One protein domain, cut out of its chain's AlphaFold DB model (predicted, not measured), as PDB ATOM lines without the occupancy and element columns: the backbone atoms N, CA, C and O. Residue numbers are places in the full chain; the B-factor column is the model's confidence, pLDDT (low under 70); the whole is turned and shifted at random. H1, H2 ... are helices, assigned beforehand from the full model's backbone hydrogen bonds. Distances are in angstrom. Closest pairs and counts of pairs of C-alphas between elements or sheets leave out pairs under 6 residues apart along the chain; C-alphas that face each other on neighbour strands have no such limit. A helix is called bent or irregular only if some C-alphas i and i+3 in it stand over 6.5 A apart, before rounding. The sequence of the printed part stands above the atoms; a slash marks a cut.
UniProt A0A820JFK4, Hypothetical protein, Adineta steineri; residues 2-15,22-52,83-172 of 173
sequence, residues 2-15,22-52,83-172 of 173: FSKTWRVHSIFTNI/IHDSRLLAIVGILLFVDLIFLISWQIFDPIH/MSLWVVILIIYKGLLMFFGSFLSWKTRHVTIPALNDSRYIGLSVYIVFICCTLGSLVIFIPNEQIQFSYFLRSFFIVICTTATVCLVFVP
ATOM      1  N   PHE A   2     -31.814  26.719  21.165       55.34
ATOM      2  CA  PHE A   2     -33.028  26.357  20.413       55.34
ATOM      3  C   PHE A   2     -34.263  26.093  21.288       55.34
ATOM      4  O   PHE A   2     -35.369  26.533  21.006       55.34
ATOM      5  N   SER A   3     -34.058  25.425  22.417       54.84
ATOM      6  CA  SER A   3     -35.103  25.180  23.402       54.84
ATOM      7  C   SER A   3     -35.645  26.472  24.036       54.84
ATOM      8  O   SER A   3     -36.854  26.655  24.165       54.84
ATOM      9  N   LYS A   4     -34.771  27.425  24.375       51.09
ATOM     10  CA  LYS A   4     -35.192  28.722  24.920       51.09
ATOM     11  C   LYS A   4     -35.860  29.608  23.861       51.09
ATOM     12  O   LYS A   4     -36.852  30.246  24.193       51.09
ATOM     13  N   THR A   5     -35.410  29.601  22.604       57.22
ATOM     14  CA  THR A   5     -36.096  30.328  21.515       57.22
ATOM     15  C   THR A   5     -37.453  29.709  21.168       57.22
ATOM     16  O   THR A   5     -38.419  30.445  20.982       57.22
ATOM     17  N   TRP A   6     -37.578  28.375  21.196       55.16
ATOM     18  CA  TRP A   6     -38.864  27.677  21.069       55.16
ATOM     19  C   TRP A   6     -39.825  28.006  22.216       55.16
ATOM     20  O   TRP A   6     -41.001  28.260  21.974       55.16
ATOM     21  N   ARG A   7     -39.333  28.055  23.463       57.59
ATOM     22  CA  ARG A   7     -40.140  28.464  24.625       57.59
ATOM     23  C   ARG A   7     -40.688  29.877  24.440       57.59
ATOM     24  O   ARG A   7     -41.876  30.086  24.647       57.59
ATOM     25  N   VAL A   8     -39.850  30.818  24.008       54.41
ATOM     26  CA  VAL A   8     -40.253  32.212  23.760       54.41
ATOM     27  C   VAL A   8     -41.286  32.290  22.631       54.41
ATOM     28  O   VAL A   8     -42.343  32.884  22.823       54.41
ATOM     29  N   HIS A   9     -41.057  31.615  21.501       53.38
ATOM     30  CA  HIS A   9     -42.032  31.557  20.406       53.38
ATOM     31  C   HIS A   9     -43.362  30.924  20.849       53.38
ATOM     32  O   HIS A   9     -44.419  31.501  20.625       53.38
ATOM     33  N   SER A  10     -43.329  29.783  21.546       50.66
ATOM     34  CA  SER A  10     -44.527  29.094  22.046       50.66
ATOM     35  C   SER A  10     -45.318  29.913  23.070       50.66
ATOM     36  O   SER A  10     -46.520  29.689  23.190       50.66
ATOM     37  N   ILE A  11     -44.674  30.815  23.816       54.78
ATOM     38  CA  ILE A  11     -45.351  31.763  24.714       54.78
ATOM     39  C   ILE A  11     -46.033  32.868  23.895       54.78
ATOM     40  O   ILE A  11     -47.180  33.205  24.170       54.78
ATOM     41  N   PHE A  12     -45.374  33.388  22.856       49.53
ATOM     42  CA  PHE A  12     -45.921  34.463  22.022       49.53
ATOM     43  C   PHE A  12     -47.032  34.025  21.063       49.53
ATOM     44  O   PHE A  12     -47.958  34.795  20.827       49.53
ATOM     45  N   THR A  13     -47.003  32.799  20.534       49.25
ATOM     46  CA  THR A  13     -48.071  32.297  19.648       49.25
ATOM     47  C   THR A  13     -49.351  31.908  20.410       49.25
ATOM     48  O   THR A  13     -50.394  31.743  19.792       49.25
ATOM     49  N   ASN A  14     -49.306  31.790  21.745       46.91
ATOM     50  CA  ASN A  14     -50.430  31.346  22.585       46.91
ATOM     51  C   ASN A  14     -50.914  32.417  23.583       46.91
ATOM     52  O   ASN A  14     -51.279  32.112  24.717       46.91
ATOM     53  N   ILE A  15     -50.975  33.684  23.157       46.72
ATOM     54  CA  ILE A  15     -51.480  34.804  23.979       46.72
ATOM     55  C   ILE A  15     -52.944  34.609  24.447       46.72
ATOM     56  O   ILE A  15     -53.332  35.169  25.469       46.72
ATOM     57  N   ILE A  22     -45.268  26.879  31.816       53.44
ATOM     58  CA  ILE A  22     -44.627  25.900  30.941       53.44
ATOM     59  C   ILE A  22     -43.595  25.169  31.796       53.44
ATOM     60  O   ILE A  22     -42.571  25.748  32.150       53.44
ATOM     61  N   HIS A  23     -43.892  23.918  32.149       57.94
ATOM     62  CA  HIS A  23     -42.999  23.069  32.929       57.94
ATOM     63  C   HIS A  23     -41.706  22.821  32.140       57.94
ATOM     64  O   HIS A  23     -41.751  22.341  31.001       57.94
ATOM     65  N   ASP A  24     -40.552  23.116  32.745       64.69
ATOM     66  CA  ASP A  24     -39.235  22.991  32.103       64.69
ATOM     67  C   ASP A  24     -38.940  21.560  31.608       64.69
ATOM     68  O   ASP A  24     -38.197  21.373  30.643       64.69
ATOM     69  N   SER A  25     -39.619  20.549  32.163       69.19
ATOM     70  CA  SER A  25     -39.553  19.147  31.715       69.19
ATOM     71  C   SER A  25     -39.939  18.945  30.252       69.19
ATOM     72  O   SER A  25     -39.302  18.146  29.572       69.19
ATOM     73  N   ARG A  26     -40.932  19.676  29.720       72.56
ATOM     74  CA  ARG A  26     -41.301  19.554  28.294       72.56
ATOM     75  C   ARG A  26     -40.177  20.065  27.396       72.56
ATOM     76  O   ARG A  26     -39.963  19.548  26.303       72.56
ATOM     77  N   LEU A  27     -39.452  21.074  27.869       70.31
ATOM     78  CA  LEU A  27     -38.337  21.654  27.147       70.31
ATOM     79  C   LEU A  27     -37.106  20.741  27.167       70.31
ATOM     80  O   LEU A  27     -36.481  20.529  26.129       70.31
ATOM     81  N   LEU A  28     -36.801  20.168  28.331       74.81
ATOM     82  CA  LEU A  28     -35.753  19.162  28.487       74.81
ATOM     83  C   LEU A  28     -36.050  17.900  27.669       74.81
ATOM     84  O   LEU A  28     -35.140  17.377  27.035       74.81
ATOM     85  N   ALA A  29     -37.313  17.468  27.595       81.12
ATOM     86  CA  ALA A  29     -37.716  16.324  26.778       81.12
ATOM     87  C   ALA A  29     -37.418  16.534  25.283       81.12
ATOM     88  O   ALA A  29     -36.858  15.648  24.645       81.12
ATOM     89  N   ILE A  30     -37.714  17.718  24.725       82.06
ATOM     90  CA  ILE A  30     -37.403  18.033  23.316       82.06
ATOM     91  C   ILE A  30     -35.889  17.987  23.064       82.06
ATOM     92  O   ILE A  30     -35.448  17.423  22.065       82.06
ATOM     93  N   VAL A  31     -35.086  18.556  23.971       82.50
ATOM     94  CA  VAL A  31     -33.618  18.502  23.865       82.50
ATOM     95  C   VAL A  31     -33.119  17.058  23.950       82.50
ATOM     96  O   VAL A  31     -32.280  16.668  23.146       82.50
ATOM     97  N   GLY A  32     -33.664  16.261  24.871       83.88
ATOM     98  CA  GLY A  32     -33.324  14.848  25.025       83.88
ATOM     99  C   GLY A  32     -33.602  14.033  23.763       83.88
ATOM    100  O   GLY A  32     -32.742  13.272  23.335       83.88
ATOM    101  N   ILE A  33     -34.751  14.248  23.112       89.62
ATOM    102  CA  ILE A  33     -35.089  13.581  21.844       89.62
ATOM    103  C   ILE A  33     -34.094  13.962  20.741       89.62
ATOM    104  O   ILE A  33     -33.598  13.083  20.045       89.62
ATOM    105  N   LEU A  34     -33.770  15.252  20.590       86.88
ATOM    106  CA  LEU A  34     -32.805  15.702  19.577       86.88
ATOM    107  C   LEU A  34     -31.415  15.081  19.794       86.88
ATOM    108  O   LEU A  34     -30.802  14.618  18.838       86.88
ATOM    109  N   LEU A  35     -30.952  15.016  21.046       88.75
ATOM    110  CA  LEU A  35     -29.686  14.363  21.392       88.75
ATOM    111  C   LEU A  35     -29.726  12.853  21.141       88.75
ATOM    112  O   LEU A  35     -28.744  12.278  20.685       88.75
ATOM    113  N   PHE A  36     -30.854  12.201  21.415       92.94
ATOM    114  CA  PHE A  36     -31.007  10.771  21.168       92.94
ATOM    115  C   PHE A  36     -30.939  10.437  19.670       92.94
ATOM    116  O   PHE A  36     -30.282   9.471  19.288       92.94
ATOM    117  N   VAL A  37     -31.541  11.272  18.818       94.06
ATOM    118  CA  VAL A  37     -31.416  11.154  17.355       94.06
ATOM    119  C   VAL A  37     -29.955  11.292  16.914       94.06
ATOM    120  O   VAL A  37     -29.490  10.487  16.109       94.06
ATOM    121  N   ASP A  38     -29.212  12.253  17.475       93.19
ATOM    122  CA  ASP A  38     -27.779  12.414  17.191       93.19
ATOM    123  C   ASP A  38     -26.965  11.182  17.598       93.19
ATOM    124  O   ASP A  38     -26.113  10.722  16.839       93.19
ATOM    125  N   LEU A  39     -27.236  10.626  18.782       95.50
ATOM    126  CA  LEU A  39     -26.557   9.425  19.264       95.50
ATOM    127  C   LEU A  39     -26.813   8.234  18.345       95.50
ATOM    128  O   LEU A  39     -25.860   7.571  17.944       95.50
ATOM    129  N   ILE A  40     -28.070   7.986  17.964       97.62
ATOM    130  CA  ILE A  40     -28.409   6.914  17.020       97.62
ATOM    131  C   ILE A  40     -27.671   7.112  15.697       97.62
ATOM    132  O   ILE A  40     -27.110   6.153  15.165       97.62
ATOM    133  N   PHE A  41     -27.645   8.339  15.172       96.56
ATOM    134  CA  PHE A  41     -26.964   8.646  13.917       96.56
ATOM    135  C   PHE A  41     -25.458   8.356  14.001       96.56
ATOM    136  O   PHE A  41     -24.920   7.658  13.143       96.56
ATOM    137  N   LEU A  42     -24.782   8.838  15.050       95.06
ATOM    138  CA  LEU A  42     -23.341   8.637  15.243       95.06
ATOM    139  C   LEU A  42     -22.984   7.168  15.502       95.06
ATOM    140  O   LEU A  42     -21.998   6.674  14.959       95.06
ATOM    141  N   ILE A  43     -23.796   6.456  16.285       96.75
ATOM    142  CA  ILE A  43     -23.620   5.019  16.529       96.75
ATOM    143  C   ILE A  43     -23.798   4.240  15.223       96.75
ATOM    144  O   ILE A  43     -22.978   3.381  14.909       96.75
ATOM    145  N   SER A  44     -24.822   4.565  14.431       96.75
ATOM    146  CA  SER A  44     -25.050   3.933  13.126       96.75
ATOM    147  C   SER A  44     -23.865   4.158  12.191       96.75
ATOM    148  O   SER A  44     -23.390   3.206  11.575       96.75
ATOM    149  N   TRP A  45     -23.334   5.383  12.132       96.69
ATOM    150  CA  TRP A  45     -22.126   5.669  11.360       96.69
ATOM    151  C   TRP A  45     -20.960   4.792  11.835       96.69
ATOM    152  O   TRP A  45     -20.356   4.094  11.024       96.69
ATOM    153  N   GLN A  46     -20.698   4.724  13.140       95.56
ATOM    154  CA  GLN A  46     -19.571   3.949  13.658       95.56
ATOM    155  C   GLN A  46     -19.714   2.429  13.455       95.56
ATOM    156  O   GLN A  46     -18.704   1.746  13.306       95.56
ATOM    157  N   ILE A  47     -20.938   1.891  13.432       96.88
ATOM    158  CA  ILE A  47     -21.195   0.461  13.192       96.88
ATOM    159  C   ILE A  47     -21.071   0.113  11.703       96.88
ATOM    160  O   ILE A  47     -20.459  -0.898  11.362       96.88
ATOM    161  N   PHE A  48     -21.658   0.921  10.813       96.06
ATOM    162  CA  PHE A  48     -21.755   0.591   9.386       96.06
ATOM    163  C   PHE A  48     -20.584   1.107   8.540       96.06
ATOM    164  O   PHE A  48     -20.253   0.496   7.526       96.06
ATOM    165  N   ASP A  49     -19.968   2.226   8.918       95.94
ATOM    166  CA  ASP A  49     -18.839   2.832   8.204       95.94
ATOM    167  C   ASP A  49     -17.817   3.415   9.202       95.94
ATOM    168  O   ASP A  49     -17.663   4.639   9.294       95.94
ATOM    169  N   PRO A  50     -17.139   2.548   9.981       95.50
ATOM    170  CA  PRO A  50     -16.199   2.966  11.014       95.50
ATOM    171  C   PRO A  50     -15.058   3.815  10.449       95.50
ATOM    172  O   PRO A  50     -14.530   3.588   9.354       95.50
ATOM    173  N   ILE A  51     -14.643   4.802  11.238       94.06
ATOM    174  CA  ILE A  51     -13.518   5.669  10.900       94.06
ATOM    175  C   ILE A  51     -12.215   4.955  11.264       94.06
ATOM    176  O   ILE A  51     -11.997   4.586  12.417       94.06
ATOM    177  N   HIS A  52     -11.329   4.806  10.280       93.50
ATOM    178  CA  HIS A  52     -10.003   4.225  10.462       93.50
ATOM    179  C   HIS A  52      -8.911   5.209  10.049       93.50
ATOM    180  O   HIS A  52      -9.116   6.073   9.191       93.50
ATOM    181  N   MET A  83     -17.343   8.725   4.162       90.56
ATOM    182  CA  MET A  83     -17.280   9.842   5.118       90.56
ATOM    183  C   MET A  83     -18.020  11.093   4.635       90.56
ATOM    184  O   MET A  83     -18.806  11.672   5.382       90.56
ATOM    185  N   SER A  84     -17.813  11.499   3.379       90.56
ATOM    186  CA  SER A  84     -18.452  12.695   2.820       90.56
ATOM    187  C   SER A  84     -19.977  12.598   2.828       90.56
ATOM    188  O   SER A  84     -20.644  13.588   3.107       90.56
ATOM    189  N   LEU A  85     -20.536  11.414   2.567       93.25
ATOM    190  CA  LEU A  85     -21.981  11.199   2.546       93.25
ATOM    191  C   LEU A  85     -22.577  11.347   3.952       93.25
ATOM    192  O   LEU A  85     -23.537  12.095   4.128       93.25
ATOM    193  N   TRP A  86     -21.968  10.716   4.960       95.06
ATOM    194  CA  TRP A  86     -22.385  10.858   6.359       95.06
ATOM    195  C   TRP A  86     -22.306  12.309   6.845       95.06
ATOM    196  O   TRP A  86     -23.255  12.820   7.446       95.06
ATOM    197  N   VAL A  87     -21.209  13.002   6.525       92.12
ATOM    198  CA  VAL A  87     -21.012  14.415   6.879       92.12
ATOM    199  C   VAL A  87     -22.049  15.311   6.200       92.12
ATOM    200  O   VAL A  87     -22.630  16.163   6.866       92.12
ATOM    201  N   VAL A  88     -22.328  15.118   4.906       92.75
ATOM    202  CA  VAL A  88     -23.318  15.922   4.168       92.75
ATOM    203  C   VAL A  88     -24.721  15.743   4.744       92.75
ATOM    204  O   VAL A  88     -25.410  16.736   4.971       92.75
ATOM    205  N   ILE A  89     -25.134  14.507   5.046       95.06
ATOM    206  CA  ILE A  89     -26.441  14.243   5.672       95.06
ATOM    207  C   ILE A  89     -26.546  14.971   7.018       95.06
ATOM    208  O   ILE A  89     -27.546  15.641   7.287       95.06
ATOM    209  N   LEU A  90     -25.497  14.899   7.843       93.06
ATOM    210  CA  LEU A  90     -25.462  15.568   9.141       93.06
ATOM    211  C   LEU A  90     -25.501  17.097   9.001       93.06
ATOM    212  O   LEU A  90     -26.231  17.758   9.742       93.06
ATOM    213  N   ILE A  91     -24.773  17.666   8.036       91.81
ATOM    214  CA  ILE A  91     -24.789  19.107   7.748       91.81
ATOM    215  C   ILE A  91     -26.182  19.563   7.321       91.81
ATOM    216  O   ILE A  91     -26.655  20.576   7.830       91.81
ATOM    217  N   ILE A  92     -26.865  18.824   6.442       94.00
ATOM    218  CA  ILE A  92     -28.230  19.162   6.012       94.00
ATOM    219  C   ILE A  92     -29.183  19.132   7.212       94.00
ATOM    220  O   ILE A  92     -29.896  20.105   7.457       94.00
ATOM    221  N   TYR A  93     -29.158  18.055   8.002       92.75
ATOM    222  CA  TYR A  93     -29.996  17.918   9.194       92.75
ATOM    223  C   TYR A  93     -29.779  19.062  10.199       92.75
ATOM    224  O   TYR A  93     -30.732  19.719  10.629       92.75
ATOM    225  N   LYS A  94     -28.519  19.355  10.543       90.19
ATOM    226  CA  LYS A  94     -28.174  20.445  11.468       90.19
ATOM    227  C   LYS A  94     -28.462  21.822  10.875       90.19
ATOM    228  O   LYS A  94     -28.926  22.703  11.598       90.19
ATOM    229  N   GLY A  95     -28.249  21.998   9.575       90.81
ATOM    230  CA  GLY A  95     -28.554  23.222   8.843       90.81
ATOM    231  C   GLY A  95     -30.042  23.559   8.886       90.81
ATOM    232  O   GLY A  95     -30.397  24.686   9.223       90.81
ATOM    233  N   LEU A  96     -30.918  22.576   8.652       91.75
ATOM    234  CA  LEU A  96     -32.371  22.751   8.764       91.75
ATOM    235  C   LEU A  96     -32.796  23.135  10.186       91.75
ATOM    236  O   LEU A  96     -33.594  24.057  10.367       91.75
ATOM    237  N   LEU A  97     -32.229  22.481  11.207       87.81
ATOM    238  CA  LEU A  97     -32.486  22.830  12.609       87.81
ATOM    239  C   LEU A  97     -32.056  24.266  12.934       87.81
ATOM    240  O   LEU A  97     -32.802  25.001  13.587       87.81
ATOM    241  N   MET A  98     -30.875  24.691  12.475       88.62
ATOM    242  CA  MET A  98     -30.414  26.063  12.688       88.62
ATOM    243  C   MET A  98     -31.260  27.079  11.924       88.62
ATOM    244  O   MET A  98     -31.612  28.112  12.490       88.62
ATOM    245  N   PHE A  99     -31.638  26.782  10.678       89.94
ATOM    246  CA  PHE A  99     -32.521  27.634   9.886       89.94
ATOM    247  C   PHE A  99     -33.859  27.852  10.598       89.94
ATOM    248  O   PHE A  99     -34.293  28.991  10.768       89.94
ATOM    249  N   PHE A 100     -34.472  26.780  11.106       88.75
ATOM    250  CA  PHE A 100     -35.702  26.876  11.887       88.75
ATOM    251  C   PHE A 100     -35.510  27.698  13.172       88.75
ATOM    252  O   PHE A 100     -36.325  28.565  13.482       88.75
ATOM    253  N   GLY A 101     -34.403  27.502  13.893       85.38
ATOM    254  CA  GLY A 101     -34.065  28.301  15.077       85.38
ATOM    255  C   GLY A 101     -33.923  29.799  14.780       85.38
ATOM    256  O   GLY A 101     -34.423  30.637  15.538       85.38
ATOM    257  N   SER A 102     -33.288  30.140  13.660       87.00
ATOM    258  CA  SER A 102     -33.129  31.515  13.173       87.00
ATOM    259  C   SER A 102     -34.459  32.124  12.727       87.00
ATOM    260  O   SER A 102     -34.738  33.285  13.035       87.00
ATOM    261  N   PHE A 103     -35.312  31.343  12.057       87.50
ATOM    262  CA  PHE A 103     -36.654  31.758  11.648       87.50
ATOM    263  C   PHE A 103     -37.542  32.094  12.855       87.50
ATOM    264  O   PHE A 103     -38.169  33.155  12.889       87.50
ATOM    265  N   LEU A 104     -37.545  31.237  13.882       82.94
ATOM    266  CA  LEU A 104     -38.262  31.502  15.134       82.94
ATOM    267  C   LEU A 104     -37.749  32.776  15.808       82.94
ATOM    268  O   LEU A 104     -38.543  33.628  16.199       82.94
ATOM    269  N   SER A 105     -36.422  32.924  15.888       83.50
ATOM    270  CA  SER A 105     -35.782  34.104  16.478       83.50
ATOM    271  C   SER A 105     -36.189  35.385  15.740       83.50
ATOM    272  O   SER A 105     -36.484  36.397  16.381       83.50
ATOM    273  N   TRP A 106     -36.297  35.322  14.407       83.44
ATOM    274  CA  TRP A 106     -36.707  36.447  13.564       83.44
ATOM    275  C   TRP A 106     -38.136  36.886  13.863       83.44
ATOM    276  O   TRP A 106     -38.390  38.068  14.091       83.44
ATOM    277  N   LYS A 107     -39.065  35.925  13.932       81.38
ATOM    278  CA  LYS A 107     -40.469  36.196  14.266       81.38
ATOM    279  C   LYS A 107     -40.630  36.831  15.648       81.38
ATOM    280  O   LYS A 107     -41.543  37.624  15.842       81.38
ATOM    281  N   THR A 108     -39.726  36.542  16.581       73.88
ATOM    282  CA  THR A 108     -39.754  37.090  17.946       73.88
ATOM    283  C   THR A 108     -38.965  38.395  18.133       73.88
ATOM    284  O   THR A 108     -38.932  38.922  19.241       73.88
ATOM    285  N   ARG A 109     -38.339  38.958  17.084       77.31
ATOM    286  CA  ARG A 109     -37.421  40.112  17.206       77.31
ATOM    287  C   ARG A 109     -38.091  41.404  17.685       77.31
ATOM    288  O   ARG A 109     -37.460  42.186  18.389       77.31
ATOM    289  N   HIS A 110     -39.338  41.640  17.282       71.56
ATOM    290  CA  HIS A 110     -40.055  42.889  17.568       71.56
ATOM    291  C   HIS A 110     -40.820  42.878  18.893       71.56
ATOM    292  O   HIS A 110     -41.455  43.874  19.229       71.56
ATOM    293  N   VAL A 111     -40.766  41.784  19.657       67.56
ATOM    294  CA  VAL A 111     -41.500  41.694  20.917       67.56
ATOM    295  C   VAL A 111     -40.581  42.007  22.093       67.56
ATOM    296  O   VAL A 111     -39.888  41.143  22.622       67.56
ATOM    297  N   THR A 112     -40.551  43.278  22.487       58.09
ATOM    298  CA  THR A 112     -39.757  43.772  23.620       58.09
ATOM    299  C   THR A 112     -40.621  43.891  24.870       58.09
ATOM    300  O   THR A 112     -41.301  44.894  25.071       58.09
ATOM    301  N   ILE A 113     -40.576  42.866  25.723       64.25
ATOM    302  CA  ILE A 113     -41.098  42.921  27.096       64.25
ATOM    303  C   ILE A 113     -39.889  43.096  28.034       64.25
ATOM    304  O   ILE A 113     -38.965  42.286  27.941       64.25
ATOM    305  N   PRO A 114     -39.861  44.092  28.943       59.06
ATOM    306  CA  PRO A 114     -38.715  44.359  29.826       59.06
ATOM    307  C   PRO A 114     -38.265  43.145  30.656       59.06
ATOM    308  O   PRO A 114     -37.072  42.931  30.842       59.06
ATOM    309  N   ALA A 115     -39.205  42.285  31.063       59.78
ATOM    310  CA  ALA A 115     -38.937  41.031  31.775       59.78
ATOM    311  C   ALA A 115     -38.311  39.915  30.903       59.78
ATOM    312  O   ALA A 115     -37.991  38.844  31.410       59.78
ATOM    313  N   LEU A 116     -38.161  40.137  29.593       61.50
ATOM    314  CA  LEU A 116     -37.699  39.157  28.608       61.50
ATOM    315  C   LEU A 116     -36.492  39.653  27.793       61.50
ATOM    316  O   LEU A 116     -36.172  39.062  26.768       61.50
ATOM    317  N   ASN A 117     -35.783  40.705  28.221       66.62
ATOM    318  CA  ASN A 117     -34.625  41.227  27.476       66.62
ATOM    319  C   ASN A 117     -33.518  40.163  27.256       66.62
ATOM    320  O   ASN A 117     -32.857  40.153  26.218       66.62
ATOM    321  N   ASP A 118     -33.416  39.176  28.154       71.56
ATOM    322  CA  ASP A 118     -32.591  37.965  28.004       71.56
ATOM    323  C   ASP A 118     -32.848  37.202  26.689       71.56
ATOM    324  O   ASP A 118     -31.924  36.635  26.097       71.56
ATOM    325  N   SER A 119     -34.086  37.189  26.175       72.56
ATOM    326  CA  SER A 119     -34.406  36.483  24.928       72.56
ATOM    327  C   SER A 119     -33.812  37.154  23.692       72.56
ATOM    328  O   SER A 119     -33.557  36.470  22.700       72.56
ATOM    329  N   ARG A 120     -33.540  38.466  23.742       79.12
ATOM    330  CA  ARG A 120     -32.922  39.204  22.630       79.12
ATOM    331  C   ARG A 120     -31.478  38.759  22.406       79.12
ATOM    332  O   ARG A 120     -31.097  38.485  21.269       79.12
ATOM    333  N   TYR A 121     -30.700  38.637  23.479       83.62
ATOM    334  CA  TYR A 121     -29.316  38.162  23.412       83.62
ATOM    335  C   TYR A 121     -29.228  36.689  23.002       83.62
ATOM    336  O   TYR A 121     -28.345  36.308  22.230       83.62
ATOM    337  N   ILE A 122     -30.192  35.868  23.433       81.88
ATOM    338  CA  ILE A 122     -30.325  34.479  22.974       81.88
ATOM    339  C   ILE A 122     -30.617  34.430  21.464       81.88
ATOM    340  O   ILE A 122     -29.989  33.649  20.753       81.88
ATOM    341  N   GLY A 123     -31.523  35.272  20.952       83.31
ATOM    342  CA  GLY A 123     -31.807  35.367  19.516       83.31
ATOM    343  C   GLY A 123     -30.596  35.827  18.699       83.31
ATOM    344  O   GLY A 123     -30.281  35.230  17.672       83.31
ATOM    345  N   LEU A 124     -29.857  36.831  19.187       85.94
ATOM    346  CA  LEU A 124     -28.608  37.286  18.565       85.94
ATOM    347  C   LEU A 124     -27.547  36.176  18.524       85.94
ATOM    348  O   LEU A 124     -26.883  35.991  17.506       85.94
ATOM    349  N   SER A 125     -27.443  35.396  19.601       88.50
ATOM    350  CA  SER A 125     -26.537  34.247  19.678       88.50
ATOM    351  C   SER A 125     -26.867  33.189  18.621       88.50
ATOM    352  O   SER A 125     -25.959  32.653  17.993       88.50
ATOM    353  N   VAL A 126     -28.153  32.915  18.362       88.94
ATOM    354  CA  VAL A 126     -28.567  31.969  17.308       88.94
ATOM    355  C   VAL A 126     -28.103  32.430  15.922       88.94
ATOM    356  O   VAL A 126     -27.616  31.604  15.151       88.94
ATOM    357  N   TYR A 127     -28.176  33.729  15.617       89.50
ATOM    358  CA  TYR A 127     -27.689  34.257  14.336       89.50
ATOM    359  C   TYR A 127     -26.175  34.142  14.178       89.50
ATOM    360  O   TYR A 127     -25.707  33.730  13.118       89.50
ATOM    361  N   ILE A 128     -25.410  34.470  15.223       91.56
ATOM    362  CA  ILE A 128     -23.946  34.341  15.198       91.56
ATOM    363  C   ILE A 128     -23.549  32.886  14.981       91.56
ATOM    364  O   ILE A 128     -22.747  32.599  14.095       91.56
ATOM    365  N   VAL A 129     -24.166  31.963  15.723       91.38
ATOM    366  CA  VAL A 129     -23.924  30.526  15.559       91.38
ATOM    367  C   VAL A 129     -24.248  30.080  14.133       91.38
ATOM    368  O   VAL A 129     -23.430  29.404  13.517       91.38
ATOM    369  N   PHE A 130     -25.386  30.499  13.571       91.50
ATOM    370  CA  PHE A 130     -25.767  30.152  12.201       91.50
ATOM    371  C   PHE A 130     -24.743  30.637  11.164       91.50
ATOM    372  O   PHE A 130     -24.323  29.858  10.306       91.50
ATOM    373  N   ILE A 131     -24.299  31.895  11.259       92.19
ATOM    374  CA  ILE A 131     -23.308  32.474  10.341       92.19
ATOM    375  C   ILE A 131     -21.962  31.758  10.481       92.19
ATOM    376  O   ILE A 131     -21.414  31.285   9.486       92.19
ATOM    377  N   CYS A 132     -21.444  31.619  11.705       92.88
ATOM    378  CA  CYS A 132     -20.164  30.961  11.960       92.88
ATOM    379  C   CYS A 132     -20.169  29.489  11.532       92.88
ATOM    380  O   CYS A 132     -19.188  29.029  10.958       92.88
ATOM    381  N   CYS A 133     -21.255  28.748  11.766       91.75
ATOM    382  CA  CYS A 133     -21.359  27.356  11.332       91.75
ATOM    383  C   CYS A 133     -21.495  27.235   9.812       91.75
ATOM    384  O   CYS A 133     -20.887  26.338   9.235       91.75
ATOM    385  N   THR A 134     -22.218  28.147   9.156       91.25
ATOM    386  CA  THR A 134     -22.302  28.175   7.688       91.25
ATOM    387  C   THR A 134     -20.922  28.429   7.086       91.25
ATOM    388  O   THR A 134     -20.439  27.605   6.313       91.25
ATOM    389  N   LEU A 135     -20.230  29.491   7.507       92.56
ATOM    390  CA  LEU A 135     -18.877  29.801   7.032       92.56
ATOM    391  C   LEU A 135     -17.865  28.700   7.385       92.56
ATOM    392  O   LEU A 135     -17.082  28.286   6.536       92.56
ATOM    393  N   GLY A 136     -17.917  28.169   8.609       91.12
ATOM    394  CA  GLY A 136     -17.055  27.075   9.053       91.12
ATOM    395  C   GLY A 136     -17.282  25.776   8.279       91.12
ATOM    396  O   GLY A 136     -16.330  25.043   8.024       91.12
ATOM    397  N   SER A 137     -18.516  25.499   7.845       88.88
ATOM    398  CA  SER A 137     -18.816  24.328   7.013       88.88
ATOM    399  C   SER A 137     -18.245  24.446   5.597       88.88
ATOM    400  O   SER A 137     -17.815  23.441   5.035       88.88
ATOM    401  N   LEU A 138     -18.130  25.665   5.051       89.75
ATOM    402  CA  LEU A 138     -17.513  25.895   3.738       89.75
ATOM    403  C   LEU A 138     -16.022  25.531   3.717       89.75
ATOM    404  O   LEU A 138     -15.487  25.205   2.661       89.75
ATOM    405  N   VAL A 139     -15.364  25.493   4.881       89.44
ATOM    406  CA  VAL A 139     -13.966  25.052   5.018       89.44
ATOM    407  C   VAL A 139     -13.778  23.588   4.590       89.44
ATOM    408  O   VAL A 139     -12.664  23.168   4.300       89.44
ATOM    409  N   ILE A 140     -14.849  22.789   4.511       83.81
ATOM    410  CA  ILE A 140     -14.797  21.409   3.996       83.81
ATOM    411  C   ILE A 140     -14.433  21.370   2.503       83.81
ATOM    412  O   ILE A 140     -13.861  20.382   2.054       83.81
ATOM    413  N   PHE A 141     -14.717  22.432   1.744       83.62
ATOM    414  CA  PHE A 141     -14.375  22.511   0.322       83.62
ATOM    415  C   PHE A 141     -12.908  22.879   0.059       83.62
ATOM    416  O   PHE A 141     -12.478  22.858  -1.093       83.62
ATOM    417  N   ILE A 142     -12.134  23.217   1.098       85.38
ATOM    418  CA  ILE A 142     -10.707  23.508   0.944       85.38
ATOM    419  C   ILE A 142      -9.946  22.190   0.711       85.38
ATOM    420  O   ILE A 142     -10.148  21.241   1.471       85.38
ATOM    421  N   PRO A 143      -9.065  22.111  -0.307       78.69
ATOM    422  CA  PRO A 143      -8.270  20.916  -0.572       78.69
ATOM    423  C   PRO A 143      -7.390  20.499   0.616       78.69
ATOM    424  O   PRO A 143      -6.813  21.342   1.310       78.69
ATOM    425  N   ASN A 144      -7.207  19.186   0.789       72.88
ATOM    426  CA  ASN A 144      -6.383  18.604   1.859       72.88
ATOM    427  C   ASN A 144      -4.896  19.002   1.790       72.88
ATOM    428  O   ASN A 144      -4.174  18.837   2.766       72.88
ATOM    429  N   GLU A 145      -4.413  19.579   0.692       74.81
ATOM    430  CA  GLU A 145      -3.027  20.061   0.624       74.81
ATOM    431  C   GLU A 145      -2.770  21.252   1.566       74.81
ATOM    432  O   GLU A 145      -1.656  21.452   2.047       74.81
ATOM    433  N   GLN A 146      -3.816  22.002   1.934       81.50
ATOM    434  CA  GLN A 146      -3.735  23.154   2.837       81.50
ATOM    435  C   GLN A 146      -4.289  22.842   4.238       81.50
ATOM    436  O   GLN A 146      -5.108  23.584   4.790       81.50
ATOM    437  N   ILE A 147      -3.855  21.738   4.853       83.50
ATOM    438  CA  ILE A 147      -4.406  21.309   6.154       83.50
ATOM    439  C   ILE A 147      -4.162  22.306   7.284       83.50
ATOM    440  O   ILE A 147      -5.061  22.513   8.095       83.50
ATOM    441  N   GLN A 148      -3.009  22.978   7.317       88.25
ATOM    442  CA  GLN A 148      -2.735  23.995   8.341       88.25
ATOM    443  C   GLN A 148      -3.744  25.151   8.264       88.25
ATOM    444  O   GLN A 148      -4.303  25.573   9.275       88.25
ATOM    445  N   PHE A 149      -4.043  25.608   7.046       89.56
ATOM    446  CA  PHE A 149      -5.009  26.675   6.806       89.56
ATOM    447  C   PHE A 149      -6.440  26.239   7.148       89.56
ATOM    448  O   PHE A 149      -7.158  26.939   7.862       89.56
ATOM    449  N   SER A 150      -6.833  25.038   6.718       89.75
ATOM    450  CA  SER A 150      -8.143  24.462   7.036       89.75
ATOM    451  C   SER A 150      -8.340  24.271   8.542       89.75
ATOM    452  O   SER A 150      -9.422  24.541   9.070       89.75
ATOM    453  N   TYR A 151      -7.298  23.833   9.253       90.25
ATOM    454  CA  TYR A 151      -7.305  23.677  10.706       90.25
ATOM    455  C   TYR A 151      -7.443  25.024  11.423       90.25
ATOM    456  O   TYR A 151      -8.278  25.156  12.325       90.25
ATOM    457  N   PHE A 152      -6.674  26.029  10.993       93.88
ATOM    458  CA  PHE A 152      -6.755  27.385  11.526       93.88
ATOM    459  C   PHE A 152      -8.169  27.955  11.382       93.88
ATOM    460  O   PHE A 152      -8.759  28.377  12.376       93.88
ATOM    461  N   LEU A 153      -8.756  27.897  10.180       93.31
ATOM    462  CA  LEU A 153     -10.099  28.423   9.931       93.31
ATOM    463  C   LEU A 153     -11.168  27.719  10.776       93.31
ATOM    464  O   LEU A 153     -11.996  28.386  11.395       93.31
ATOM    465  N   ARG A 154     -11.144  26.380  10.848       91.06
ATOM    466  CA  ARG A 154     -12.091  25.615  11.679       91.06
ATOM    467  C   ARG A 154     -12.002  26.029  13.145       91.06
ATOM    468  O   ARG A 154     -13.025  26.323  13.759       91.06
ATOM    469  N   SER A 155     -10.787  26.093  13.682       93.44
ATOM    470  CA  SER A 155     -10.545  26.466  15.079       93.44
ATOM    471  C   SER A 155     -10.982  27.903  15.360       93.44
ATOM    472  O   SER A 155     -11.682  28.156  16.336       93.44
ATOM    473  N   PHE A 156     -10.653  28.831  14.462       95.19
ATOM    474  CA  PHE A 156     -11.040  30.236  14.545       95.19
ATOM    475  C   PHE A 156     -12.562  30.415  14.615       95.19
ATOM    476  O   PHE A 156     -13.065  31.066  15.534       95.19
ATOM    477  N   PHE A 157     -13.316  29.785  13.704       94.12
ATOM    478  CA  PHE A 157     -14.779  29.867  13.716       94.12
ATOM    479  C   PHE A 157     -15.391  29.243  14.975       94.12
ATOM    480  O   PHE A 157     -16.344  29.803  15.515       94.12
ATOM    481  N   ILE A 158     -14.846  28.128  15.475       92.69
ATOM    482  CA  ILE A 158     -15.314  27.495  16.719       92.69
ATOM    483  C   ILE A 158     -15.084  28.420  17.918       92.69
ATOM    484  O   ILE A 158     -16.016  28.667  18.690       92.69
ATOM    485  N   VAL A 159     -13.872  28.958  18.072       95.12
ATOM    486  CA  VAL A 159     -13.503  29.814  19.211       95.12
ATOM    487  C   VAL A 159     -14.317  31.104  19.211       95.12
ATOM    488  O   VAL A 159     -14.887  31.460  20.242       95.12
ATOM    489  N   ILE A 160     -14.451  31.779  18.068       94.44
ATOM    490  CA  ILE A 160     -15.254  33.008  17.979       94.44
ATOM    491  C   ILE A 160     -16.723  32.726  18.265       94.44
ATOM    492  O   ILE A 160     -17.332  33.434  19.064       94.44
ATOM    493  N   CYS A 161     -17.290  31.686  17.651       93.19
ATOM    494  CA  CYS A 161     -18.693  31.332  17.830       93.19
ATOM    495  C   CYS A 161     -19.011  31.045  19.302       93.19
ATOM    496  O   CYS A 161     -19.944  31.621  19.861       93.19
ATOM    497  N   THR A 162     -18.209  30.199  19.952       92.50
ATOM    498  CA  THR A 162     -18.405  29.826  21.361       92.50
ATOM    499  C   THR A 162     -18.198  31.013  22.298       92.50
ATOM    500  O   THR A 162     -19.064  31.276  23.132       92.50
ATOM    501  N   THR A 163     -17.124  31.784  22.112       94.25
ATOM    502  CA  THR A 163     -16.820  32.960  22.941       94.25
ATOM    503  C   THR A 163     -17.906  34.024  22.810       94.25
ATOM    504  O   THR A 163     -18.467  34.454  23.815       94.25
ATOM    505  N   ALA A 164     -18.280  34.404  21.584       92.81
ATOM    506  CA  ALA A 164     -19.326  35.397  21.349       92.81
ATOM    507  C   ALA A 164     -20.670  34.954  21.945       92.81
ATOM    508  O   ALA A 164     -21.366  35.749  22.573       92.81
ATOM    509  N   THR A 165     -21.011  33.670  21.805       90.25
ATOM    510  CA  THR A 165     -22.241  33.092  22.356       90.25
ATOM    511  C   THR A 165     -22.279  33.167  23.884       90.25
ATOM    512  O   THR A 165     -23.299  33.552  24.458       90.25
ATOM    513  N   VAL A 166     -21.181  32.815  24.558       90.00
ATOM    514  CA  VAL A 166     -21.081  32.891  26.025       90.00
ATOM    515  C   VAL A 166     -21.139  34.346  26.486       90.00
ATOM    516  O   VAL A 166     -21.947  34.671  27.356       90.00
ATOM    517  N   CYS A 167     -20.362  35.234  25.863       90.88
ATOM    518  CA  CYS A 167     -20.353  36.654  26.203       90.88
ATOM    519  C   CYS A 167     -21.749  37.275  26.070       90.88
ATOM    520  O   CYS A 167     -22.213  37.940  26.992       90.88
ATOM    521  N   LEU A 168     -22.466  37.007  24.975       87.31
ATOM    522  CA  LEU A 168     -23.810  37.549  24.771       87.31
ATOM    523  C   LEU A 168     -24.830  37.054  25.797       87.31
ATOM    524  O   LEU A 168     -25.738  37.798  26.146       87.31
ATOM    525  N   VAL A 169     -24.711  35.817  26.280       86.00
ATOM    526  CA  VAL A 169     -25.686  35.241  27.220       86.00
ATOM    527  C   VAL A 169     -25.422  35.619  28.678       86.00
ATOM    528  O   VAL A 169     -26.363  35.571  29.480       86.00
ATOM    529  N   PHE A 170     -24.179  35.940  29.043       87.00
ATOM    530  CA  PHE A 170     -23.783  36.124  30.444       87.00
ATOM    531  C   PHE A 170     -23.298  37.527  30.808       87.00
ATOM    532  O   PHE A 170     -23.535  37.929  31.934       87.00
ATOM    533  N   VAL A 171     -22.676  38.287  29.900       88.44
ATOM    534  CA  VAL A 171     -22.211  39.659  30.198       88.44
ATOM    535  C   VAL A 171     -23.344  40.653  30.510       88.44
ATOM    536  O   VAL A 171     -23.140  41.497  31.374       88.44
ATOM    537  N   PRO A 172     -24.519  40.619  29.846       79.88
ATOM    538  CA  PRO A 172     -25.583  41.587  30.127       79.88
ATOM    539  C   PRO A 172     -26.440  41.245  31.361       79.88
ATOM    540  O   PRO A 172     -27.435  41.933  31.589       79.88
TER     541      PRO A 172
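Overview. This is residues 2 to 15, 22 to 52 and 83 to 172 of the 173 residues of the protein "Hypothetical protein" of Adineta steineri (UniProt A0A820JFK4). Four long helices, H2, H3, H4 and H5, stand side by side in a curved row, alternating in direction, and the short helix H1 fits on the hollow side of that row at one end, where it touches H2, H3 and H4. The row is loosest between H2 and H3 and best formed between H4 and H5, which fold back on each other as a hairpin. H1, H2, H3 and H4 form an up-and-down bundle, each helix running against the one before it in the chain. The printed part has 135 residues, with five named helices in the order H1 to H5 and no named strand, and its class is all helix. It is elongated, spanning 53 by 31 by 22 A, and only just loose, close to compact, with a radius of gyration of the C-alphas of 17.5 A.

Along the chain. H1 covers residues 2 to 12, from C-alpha 2 at (-33.028, 26.357, 20.413), and is 15.3 A long. H2, residues 24 to 48, measures 36.4 A. H3, residues 83 to 107, measures 36.3 A. H4, residues 114 to 141, begins at C-alpha 114 at (-38.715, 44.359, 29.826) and measures 44.0 A; it is irregular, with C-alphas 115 and 118 8.0 A apart. H5, residues 144 to 170, measures 37.8 A and ends at C-alpha 170 at (-23.783, 36.124, 30.444). It is irregular, with C-alphas 145 and 148 8.7 A apart, and has a kink of 34 degrees near residue 151.

Arrangement. H1 touches H2, which meets it with residues 27 to 31 alone; the closest C-alphas, of Ser 3 and Leu 27, are 6.1 A apart. H1 touches H3 at a shallow tilt of 30 degrees, the same way, with the C-alphas of Phe 2 and Gly 101 closest at 5.8 A. H1 also touches H4, where the C-alphas of Thr 5 and Gly 123 are closest at 6.9 A. H2 and H3 are close but not clearly touching, with the C-alphas of Trp 45 and Trp 86 closest at 7.2 A. H3 and H4 form a helical hairpin at 27 degrees, with the C-alphas of Ser 105 and Gly 123 closest at 5.2 A. H4 and H5 form another, at 2 degrees, with the C-alphas of Ser 125 and Thr 165 closest at 5.2 A. H5 is apart from H1, H2 and H3. In H1, H2 and H3 every O i to N i+4 pair is within hydrogen-bond range; in H4 17 of 24 are, and in H5 21 of 23.

Size, cuts and confidence. The two C-alphas farthest apart, those of Ile 15 and Glu 145, are 55.8 A apart. Residues 16 to 21 are not printed, a gap of 13.2 A between C-alphas 15 and 22, and residues 53 to 82 are not printed, a gap of 10.6 A between C-alphas 52 and 83. Of the links printed whole, H3 to H4 is short and H4 to H5 is tight. Residues 143 to 148, of which 144 to 148 belong to H5, stand free. The mean pLDDT of the printed part is 82.6; it is under 70 in residues 2 to 15, 22 to 25 and 111 to 117.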